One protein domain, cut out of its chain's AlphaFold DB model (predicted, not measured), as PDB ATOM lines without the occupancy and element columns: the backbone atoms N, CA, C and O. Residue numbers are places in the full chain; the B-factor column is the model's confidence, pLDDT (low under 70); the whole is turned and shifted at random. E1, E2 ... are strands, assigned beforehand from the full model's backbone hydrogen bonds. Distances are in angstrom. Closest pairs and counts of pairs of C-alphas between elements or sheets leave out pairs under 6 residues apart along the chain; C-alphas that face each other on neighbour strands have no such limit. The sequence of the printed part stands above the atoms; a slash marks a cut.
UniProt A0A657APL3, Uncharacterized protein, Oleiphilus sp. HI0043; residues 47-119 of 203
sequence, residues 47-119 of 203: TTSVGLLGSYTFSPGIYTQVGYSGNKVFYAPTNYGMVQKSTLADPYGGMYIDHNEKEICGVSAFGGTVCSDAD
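What this domain is: This is residues 47 to 119 of the 203 residues of an uncharacterized protein of Oleiphilus sp. HI0043 (UniProt A0A657APL3). What shape do these atoms make? A strongly twisted sheet of five strands, E3 E4 E6 E7 E8, is covered in part, over E6, E7 and E8, by a small sheet E1 E2 E5: a sandwich, two sheets face to face, their strands crossed at 59 degrees. What builds it? The 73 printed residues have eight named strands, E1 to E8 along the chain, and no named helix: the class is all strand, and both sheets are antiparallel. It is compact, with a radius of gyration of the C-alphas of 11.2 A, and spans 30 by 25 by 20 A.

How they stand to each other: How is the large sheet paired? Its order is E3, residues 61 to 69, E4, 72 to 77, E6, 92 to 98, E7, 103 to 108, and E8, 113 to 117; E6 E7 E8 form a meander, each strand the antiparallel neighbour of the one before. Within hydrogen-bond range are N 66 and O 74 in hairpin E3 and E4, 2.8 A, N 97 and O 73 between E4 and E6, 2.9 A, N 105 and O 96 in hairpin E6 and E7, 2.9 A, and N 106 and O 114 in hairpin E7 and E8, 2.8 A. And the small sheet? Inner strand E2, residues 56 to 58, has N 57 and O 84 at 2.8 A with E5, 83 to 85, and forms a hairpin with E1, 48 to 50, where N 50 and O 56 are 2.8 A apart. Where do the sheets come closest? The closest C-alphas of E1 and E8 are those of Val 50 and Cys 115, 5.4 A; E1 and E3 are apart.

Where its parts are: Which strand is longest? E3 measures 23.1 A and bends by 59 degrees at residue 66; E6 measures 17.9 A. Where are the anchors? E1 begins at C-alpha 48 (121.933, 95.397, 121.062); E8 ends at C-alpha 117 (113.751, 94.676, 121.986).

The domain as a whole: How far does it reach? The two C-alphas farthest apart are those of Gly 70 and Thr 87, 31.5 A. Is it continuous and confident? The printed part has no cut, no link is long, and no printed residue is under 70 in pLDDT.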
ATOM      1  N   THR A  47     124.948  91.734 120.557       92.81
ATOM      2  CA  THR A  47     125.029  93.193 120.561       92.81
ATOM      3  C   THR A  47     123.644  93.784 120.326       92.81
ATOM      4  O   THR A  47     122.985  93.423 119.353       92.81
ATOM      5  N   THR A  48     123.222  94.706 121.190       93.38
ATOM      6  CA  THR A  48     121.933  95.397 121.062       93.38
ATOM      7  C   THR A  48     122.160  96.899 120.996       93.38
ATOM      8  O   THR A  48     122.761  97.477 121.902       93.38
ATOM      9  N   SER A  49     121.688  97.537 119.929       94.06
ATOM     10  CA  SER A  49     121.759  98.989 119.754       94.06
ATOM     11  C   SER A  49     120.381  99.607 119.942       94.06
ATOM     12  O   SER A  49     119.412  99.117 119.375       94.06
ATOM     13  N   VAL A  50     120.310 100.697 120.702       92.88
ATOM     14  CA  VAL A  50     119.069 101.419 121.004       92.88
ATOM     15  C   VAL A  50     119.112 102.851 120.481       92.88
ATOM     16  O   VAL A  50     120.162 103.503 120.460       92.88
ATOM     17  N   GLY A  51     117.938 103.360 120.108       88.19
ATOM     18  CA  GLY A  51     117.754 104.725 119.623       88.19
ATOM     19  C   GLY A  51     118.129 104.926 118.158       88.19
ATOM     20  O   GLY A  51     118.759 104.084 117.515       88.19
ATOM     21  N   LEU A  52     117.733 106.083 117.625       79.94
ATOM     22  CA  LEU A  52     117.985 106.448 116.234       79.94
ATOM     23  C   LEU A  52     119.495 106.412 115.947       79.94
ATOM     24  O   LEU A  52     120.290 106.974 116.702       79.94
ATOM     25  N   LEU A  53     119.877 105.716 114.871       80.94
ATOM     26  CA  LEU A  53     121.272 105.498 114.458       80.94
ATOM     27  C   LEU A  53     122.162 104.816 115.522       80.94
ATOM     28  O   LEU A  53     123.374 105.019 115.520       80.94
ATOM     29  N   GLY A  54     121.586 104.016 116.428       83.81
ATOM     30  CA  GLY A  54     122.353 103.290 117.445       83.81
ATOM     31  C   GLY A  54     123.009 104.238 118.445       83.81
ATOM     32  O   GLY A  54     124.226 104.236 118.622       83.81
ATOM     33  N   SER A  55     122.192 105.080 119.081       90.88
ATOM     34  CA  SER A  55     122.643 106.070 120.064       90.88
ATOM     35  C   SER A  55     123.472 105.435 121.186       90.88
ATOM     36  O   SER A  55     124.524 105.969 121.548       90.88
ATOM     37  N   TYR A  56     123.044 104.265 121.669       94.50
ATOM     38  CA  TYR A  56     123.824 103.433 122.581       94.50
ATOM     39  C   TYR A  56     123.863 101.993 122.088       94.50
ATOM     40  O   TYR A  56     122.853 101.468 121.631       94.50
ATOM     41  N   THR A  57     125.017 101.353 122.220       94.75
ATOM     42  CA  THR A  57     125.250  99.966 121.822       94.75
ATOM     43  C   THR A  57     125.775  99.181 123.013       94.75
ATOM     44  O   THR A  57     126.820  99.506 123.577       94.75
ATOM     45  N   PHE A  58     125.040  98.139 123.383       95.00
ATOM     46  CA  PHE A  58     125.338  97.225 124.474       95.00
ATOM     47  C   PHE A  58     125.997  95.972 123.908       95.00
ATOM     48  O   PHE A  58     125.399  95.263 123.098       95.00
ATOM     49  N   SER A  59     127.237  95.702 124.306       94.75
ATOM     50  CA  SER A  59     127.957  94.495 123.888       94.75
ATOM     51  C   SER A  59     127.465  93.258 124.653       94.75
ATOM     52  O   SER A  59     127.007  93.405 125.793       94.75
ATOM     53  N   PRO A  60     127.599  92.043 124.082       94.06
ATOM     54  CA  PRO A  60     127.376  90.802 124.813       94.06
ATOM     55  C   PRO A  60     128.158  90.789 126.121       94.06
ATOM     56  O   PRO A  60     129.284  91.289 126.172       94.06
ATOM     57  N   GLY A  61     127.558  90.244 127.175       93.12
ATOM     58  CA  GLY A  61     128.167  90.307 128.492       93.12
ATOM     59  C   GLY A  61     127.208  90.208 129.659       93.12
ATOM     60  O   GLY A  61     125.994  90.083 129.499       93.12
ATOM     61  N   ILE A  62     127.783  90.305 130.857       92.94
ATOM     62  CA  ILE A  62     127.036  90.296 132.114       92.94
ATOM     63  C   ILE A  62     126.824  91.730 132.590       92.94
ATOM     64  O   ILE A  62     127.782  92.503 132.709       92.94
ATOM     65  N   TYR A  63     125.580  92.054 132.933       93.00
ATOM     66  CA  TYR A  63     125.191  93.328 133.529       93.00
ATOM     67  C   TYR A  63     124.494  93.063 134.863       93.00
ATOM     68  O   TYR A  63     123.576  92.252 134.943       93.00
ATOM     69  N   THR A  64     124.935  93.726 135.928       91.81
ATOM     70  CA  THR A  64     124.460  93.484 137.301       91.81
ATOM     71  C   THR A  64     123.407  94.493 137.718       91.81
ATOM     72  O   THR A  64     123.501  95.670 137.366       91.81
ATOM     73  N   GLN A  65     122.399  94.041 138.465       91.44
ATOM     74  CA  GLN A  65     121.335  94.891 138.981       91.44
ATOM     75  C   GLN A  65     121.915  95.904 139.976       91.44
ATOM     76  O   GLN A  65     122.571  95.546 140.953       91.44
ATOM     77  N   VAL A  66     121.636  97.188 139.752       90.31
ATOM     78  CA  VAL A  66     122.070  98.294 140.626       90.31
ATOM     79  C   VAL A  66     120.909  99.002 141.325       90.31
ATOM     80  O   VAL A  66     121.129  99.820 142.222       90.31
ATOM     81  N   GLY A  67     119.673  98.688 140.937       89.00
ATOM     82  CA  GLY A  67     118.463  99.195 141.574       89.00
ATOM     83  C   GLY A  67     117.205  98.850 140.787       89.00
ATOM     84  O   GLY A  67     117.261  98.170 139.766       89.00
ATOM     85  N   TYR A  68     116.063  99.331 141.261       89.88
ATOM     86  CA  TYR A  68     114.781  99.214 140.573       89.88
ATOM     87  C   TYR A  68     113.881 100.410 140.910       89.88
ATOM     88  O   TYR A  68     114.071 101.074 141.932       89.88
ATOM     89  N   SER A  69     112.916 100.694 140.039       88.69
ATOM     90  CA  SER A  69     111.853 101.676 140.260       88.69
ATOM     91  C   SER A  69     110.611 101.256 139.478       88.69
ATOM     92  O   SER A  69     110.603 101.322 138.251       88.69
ATOM     93  N   GLY A  70     109.557 100.830 140.178       86.81
ATOM     94  CA  GLY A  70     108.392 100.224 139.528       86.81
ATOM     95  C   GLY A  70     108.776  98.927 138.808       86.81
ATOM     96  O   GLY A  70     109.443  98.077 139.393       86.81
ATOM     97  N   ASN A  71     108.386  98.797 137.540       86.94
ATOM     98  CA  ASN A  71     108.728  97.678 136.651       86.94
ATOM     99  C   ASN A  71     110.124  97.792 136.005       86.94
ATOM    100  O   ASN A  71     110.577  96.850 135.352       86.94
ATOM    101  N   LYS A  72     110.815  98.923 136.190       91.06
ATOM    102  CA  LYS A  72     112.135  99.175 135.606       91.06
ATOM    103  C   LYS A  72     113.225  98.679 136.539       91.06
ATOM    104  O   LYS A  72     113.336  99.148 137.677       91.06
ATOM    105  N   VAL A  73     114.068  97.778 136.047       92.62
ATOM    106  CA  VAL A  73     115.232  97.278 136.786       92.62
ATOM    107  C   VAL A  73     116.494  97.831 136.144       92.62
ATOM    108  O   VAL A  73     116.723  97.649 134.955       92.62
ATOM    109  N   PHE A  74     117.299  98.543 136.928       93.62
ATOM    110  CA  PHE A  74     118.499  99.223 136.448       93.62
ATOM    111  C   PHE A  74     119.707  98.307 136.539       93.62
ATOM    112  O   PHE A  74     119.912  97.659 137.570       93.62
ATOM    113  N   TYR A  75     120.543  98.331 135.504       93.00
ATOM    114  CA  TYR A  75     121.730  97.488 135.401       93.00
ATOM    115  C   TYR A  75     122.995  98.305 135.105       93.00
ATOM    116  O   TYR A  75     122.935  99.428 134.598       93.00
ATOM    117  N   ALA A  76     124.155  97.742 135.438       91.44
ATOM    118  CA  ALA A  76     125.466  98.269 135.069       91.44
ATOM    119  C   ALA A  76     126.359  97.150 134.505       91.44
ATOM    120  O   ALA A  76     126.294  96.023 135.009       91.44
ATOM    121  N   PRO A  77     127.191  97.430 133.483       90.62
ATOM    122  CA  PRO A  77     128.088  96.430 132.912       90.62
ATOM    123  C   PRO A  77     129.108  95.940 133.944       90.62
ATOM    124  O   PRO A  77     129.613  96.715 134.758       90.62
ATOM    125  N   THR A  78     129.414  94.647 133.892       87.06
ATOM    126  CA  THR A  78     130.613  94.078 134.528       87.06
ATOM    127  C   THR A  78     131.834  94.278 133.626       87.06
ATOM    128  O   THR A  78     131.712  94.791 132.516       87.06
ATOM    129  N   ASN A  79     133.005  93.785 134.040       82.81
ATOM    130  CA  ASN A  79     134.197  93.733 133.180       82.81
ATOM    131  C   ASN A  79     134.009  92.857 131.922       82.81
ATOM    132  O   ASN A  79     134.836  92.899 131.016       82.81
ATOM    133  N   TYR A  80     132.931  92.069 131.865       79.44
ATOM    134  CA  TYR A  80     132.566  91.228 130.728       79.44
ATOM    135  C   TYR A  80     131.490  91.860 129.839       79.44
ATOM    136  O   TYR A  80     130.942  91.161 129.000       79.44
ATOM    137  N   GLY A  81     131.149  93.138 130.033       81.00
ATOM    138  CA  GLY A  81     130.189  93.879 129.212       81.00
ATOM    139  C   GLY A  81     130.653  95.315 128.966       81.00
ATOM    140  O   GLY A  81     131.518  95.837 129.667       81.00
ATOM    141  N   MET A  82     130.086  95.974 127.957       89.00
ATOM    142  CA  MET A  82     130.447  97.350 127.619       89.00
ATOM    143  C   MET A  82     129.260  98.088 127.013       89.00
ATOM    144  O   MET A  82     128.462  97.508 126.279       89.00
ATOM    145  N   VAL A  83     129.186  99.388 127.296       91.38
ATOM    146  CA  VAL A  83     128.261 100.298 126.622       91.38
ATOM    147  C   VAL A  83     129.058 101.307 125.814       91.38
ATOM    148  O   VAL A  83     129.905 102.016 126.357       91.38
ATOM    149  N   GLN A  84     128.771 101.375 124.522       91.88
ATOM    150  CA  GLN A  84     129.334 102.355 123.604       91.88
ATOM    151  C   GLN A  84     128.261 103.378 123.243       91.88
ATOM    152  O   GLN A  84     127.102 103.021 123.050       91.88
ATOM    153  N   LYS A  85     128.641 104.651 123.145       93.06
ATOM    154  CA  LYS A  85     127.754 105.717 122.663       93.06
ATOM    155  C   LYS A  85     128.168 106.137 121.260       93.06
ATOM    156  O   LYS A  85     129.365 106.155 120.961       93.06
ATOM    157  N   SER A  86     127.212 106.527 120.426       90.69
ATOM    158  CA  SER A  86     127.533 107.148 119.142       90.69
ATOM    159  C   SER A  86     128.064 108.578 119.330       90.69
ATOM    160  O   SER A  86     127.912 109.202 120.388       90.69
ATOM    161  N   THR A  87     128.708 109.124 118.295       88.56
ATOM    162  CA  THR A  87     129.313 110.468 118.334       88.56
ATOM    163  C   THR A  87     128.289 111.565 118.626       88.56
ATOM    164  O   THR A  87     128.597 112.507 119.351       88.56
ATOM    165  N   LEU A  88     127.074 111.425 118.089       88.38
ATOM    166  CA  LEU A  88     125.992 112.406 118.222       88.38
ATOM    167  C   LEU A  88     125.051 112.112 119.396       88.38
ATOM    168  O   LEU A  88     124.142 112.896 119.650       88.38
ATOM    169  N   ALA A  89     125.247 110.995 120.098       88.38
ATOM    170  CA  ALA A  89     124.446 110.670 121.264       88.38
ATOM    171  C   ALA A  89     124.857 111.512 122.474       88.38
ATOM    172  O   ALA A  89     126.053 111.727 122.745       88.38
ATOM    173  N   ASP A  90     123.839 111.893 123.246       89.88
ATOM    174  CA  ASP A  90     123.999 112.437 124.588       89.88
ATOM    175  C   ASP A  90     124.925 111.550 125.444       89.88
ATOM    176  O   ASP A  90     125.102 110.353 125.182       89.88
ATOM    177  N   PRO A  91     125.544 112.107 126.497       91.69
ATOM    178  CA  PRO A  91     126.308 111.303 127.438       91.69
ATOM    179  C   PRO A  91     125.446 110.183 128.030       91.69
ATOM    180  O   PRO A  91     124.317 110.417 128.460       91.69
ATOM    181  N   TYR A  92     125.992 108.970 128.084       91.81
ATOM    182  CA  TYR A  92     125.311 107.819 128.668       91.81
ATOM    183  C   TYR A  92     125.198 107.971 130.193       91.81
ATOM    184  O   TYR A  92     126.197 108.204 130.874       91.81
ATOM    185  N   GLY A  93     123.980 107.844 130.721       90.50
ATOM    186  CA  GLY A  93     123.663 107.959 132.147       90.50
ATOM    187  C   GLY A  93     123.364 106.621 132.832       90.50
ATOM    188  O   GLY A  93     123.534 106.510 134.047       90.50
ATOM    189  N   GLY A  94     122.944 105.599 132.083       93.12
ATOM    190  CA  GLY A  94     122.660 104.265 132.614       93.12
ATOM    191  C   GLY A  94     121.735 103.448 131.717       93.12
ATOM    192  O   GLY A  94     121.323 103.906 130.656       93.12
ATOM    193  N   MET A  95     121.391 102.242 132.162       94.94
ATOM    194  CA  MET A  95     120.435 101.375 131.475       94.94
ATOM    195  C   MET A  95     119.404 100.817 132.441       94.94
ATOM    196  O   MET A  95     119.662 100.680 133.644       94.94
ATOM    197  N   TYR A  96     118.262 100.434 131.892       94.75
ATOM    198  CA  TYR A  96     117.309  99.579 132.575       94.75
ATOM    199  C   TYR A  96     116.683  98.583 131.604       94.75
ATOM    200  O   TYR A  96     116.748  98.763 130.391       94.75
ATOM    201  N   ILE A  97     116.072  97.550 132.169       93.12
ATOM    202  CA  ILE A  97     115.152  96.664 131.465       93.12
ATOM    203  C   ILE A  97     113.751  96.908 131.994       93.12
ATOM    204  O   ILE A  97     113.551  97.005 133.213       93.12
ATOM    205  N   ASP A  98     112.798  97.002 131.074       89.69
ATOM    206  CA  ASP A  98     111.384  96.902 131.402       89.69
ATOM    207  C   ASP A  98     110.950  95.434 131.293       89.69
ATOM    208  O   ASP A  98     110.870  94.867 130.203       89.69
ATOM    209  N   HIS A  99     110.701  94.785 132.432       74.00
ATOM    210  CA  HIS A  99     110.375  93.355 132.449       74.00
ATOM    211  C   HIS A  99     109.018  93.023 131.809       74.00
ATOM    212  O   HIS A  99     108.800  91.862 131.458       74.00
ATOM    213  N   ASN A 100     108.121  94.003 131.659       80.19
ATOM    214  CA  ASN A 100     106.835  93.781 130.999       80.19
ATOM    215  C   ASN A 100     106.995  93.731 129.476       80.19
ATOM    216  O   ASN A 100     106.302  92.963 128.813       80.19
ATOM    217  N   GLU A 101     107.920  94.530 128.944       77.12
ATOM    218  CA  GLU A 101     108.100  94.736 127.504       77.12
ATOM    219  C   GLU A 101     109.278  93.924 126.941       77.12
ATOM    220  O   GLU A 101     109.357  93.716 125.739       77.12
ATOM    221  N   LYS A 102     110.158  93.386 127.805       79.94
ATOM    222  CA  LYS A 102     111.428  92.725 127.429       79.94
ATOM    223  C   LYS A 102     112.358  93.629 126.608       79.94
ATOM    224  O   LYS A 102     113.200  93.151 125.849       79.94
ATOM    225  N   GLU A 103     112.248  94.933 126.811       90.25
ATOM    226  CA  GLU A 103     113.098  95.917 126.158       90.25
ATOM    227  C   GLU A 103     114.312  96.263 127.018       90.25
ATOM    228  O   GLU A 103     114.228  96.381 128.249       90.25
ATOM    229  N   ILE A 104     115.445  96.495 126.351       93.44
ATOM    230  CA  ILE A 104     116.595  97.171 126.949       93.44
ATOM    231  C   ILE A 104     116.524  98.659 126.615       93.44
ATOM    232  O   ILE A 104     116.320  99.050 125.466       93.44
ATOM    233  N   CYS A 105     116.729  99.499 127.622       94.94
ATOM    234  CA  CYS A 105     116.652 100.944 127.489       94.94
ATOM    235  C   CYS A 105     117.966 101.605 127.897       94.94
ATOM    236  O   CYS A 105     118.484 101.368 128.991       94.94
ATOM    237  N   GLY A 106     118.478 102.484 127.038       94.62
ATOM    238  CA  GLY A 106     119.568 103.403 127.346       94.62
ATOM    239  C   GLY A 106     119.026 104.745 127.828       94.62
ATOM    240  O   GLY A 106     118.175 105.349 127.176       94.62
ATOM    241  N   VAL A 107     119.537 105.218 128.962       93.81
ATOM    242  CA  VAL A 107     119.177 106.498 129.579       93.81
ATOM    243  C   VAL A 107     120.332 107.474 129.400       93.81
ATOM    244  O   VAL A 107     121.475 107.162 129.743       93.81
ATOM    245  N   SER A 108     120.047 108.665 128.881       92.94
ATOM    246  CA  SER A 108     121.023 109.747 128.788       92.94
ATOM    247  C   SER A 108     121.233 110.431 130.137       92.94
ATOM    248  O   SER A 108     120.367 110.424 131.014       92.94
ATOM    249  N   ALA A 109     122.377 111.089 130.309       90.62
ATOM    250  CA  ALA A 109     122.680 111.892 131.491       90.62
ATOM    251  C   ALA A 109     121.699 113.066 131.687       90.62
ATOM    252  O   ALA A 109     121.595 113.596 132.792       90.62
ATOM    253  N   PHE A 110     120.958 113.443 130.640       90.81
ATOM    254  CA  PHE A 110     119.921 114.477 130.671       90.81
ATOM    255  C   PHE A 110     118.503 113.914 130.878       90.81
ATOM    256  O   PHE A 110     117.535 114.669 130.853       90.81
ATOM    257  N   GLY A 111     118.365 112.602 131.106       85.94
ATOM    258  CA  GLY A 111     117.089 111.946 131.409       85.94
ATOM    259  C   GLY A 111     116.285 111.486 130.189       85.94
ATOM    260  O   GLY A 111     115.196 110.939 130.360       85.94
ATOM    261  N   GLY A 112     116.809 111.659 128.972       91.56
ATOM    262  CA  GLY A 112     116.230 111.074 127.762       91.56
ATOM    263  C   GLY A 112     116.370 109.552 127.768       91.56
ATOM    264  O   GLY A 112     117.333 109.022 128.319       91.56
ATOM    265  N   THR A 113     115.418 108.833 127.177       93.38
ATOM    266  CA  THR A 113     115.439 107.364 127.131       93.38
ATOM    267  C   THR A 113     115.160 106.871 125.720       93.38
ATOM    268  O   THR A 113     114.282 107.400 125.043       93.38
ATOM    269  N   VAL A 114     115.901 105.850 125.296       93.56
ATOM    270  CA  VAL A 114     115.681 105.120 124.043       93.56
ATOM    271  C   VAL A 114     115.723 103.623 124.319       93.56
ATOM    272  O   VAL A 114     116.601 103.164 125.048       93.56
ATOM    273  N   CYS A 115     114.785 102.875 123.746       94.00
ATOM    274  CA  CYS A 115     114.607 101.450 124.011       94.00
ATOM    275  C   CYS A 115     114.560 100.645 122.713       94.00
ATOM    276  O   CYS A 115     114.315 101.195 121.634       94.00
ATOM    277  N   SER A 116     114.857  99.356 122.811       92.12
ATOM    278  CA  SER A 116     114.645  98.371 121.748       92.12
ATOM    279  C   SER A 116     114.492  96.984 122.361       92.12
ATOM    280  O   SER A 116     115.009  96.723 123.452       92.12
ATOM    281  N   ASP A 117     113.828  96.091 121.633       90.62
ATOM    282  CA  ASP A 117     113.751  94.676 121.986       90.62
ATOM    283  C   ASP A 117     115.152  94.078 122.151       90.62
ATOM    284  O   ASP A 117     116.063  94.341 121.356       90.62
ATOM    285  N   ALA A 118     115.323  93.251 123.179       86.56
ATOM    286  CA  ALA A 118     116.577  92.564 123.443       86.56
ATOM    287  C   ALA A 118     116.337  91.128 123.907       86.56
ATOM    288  O   ALA A 118     115.427  90.854 124.685       86.56
ATOM    289  N   ASP A 119     117.214  90.222 123.479       89.06
ATOM    290  CA  ASP A 119     117.256  88.857 124.002       89.06
ATOM    291  C   ASP A 119     118.318  88.749 125.103       89.06
ATOM    292  O   ASP A 119     119.514  88.967 124.871       89.06
TER     293      ASP A 119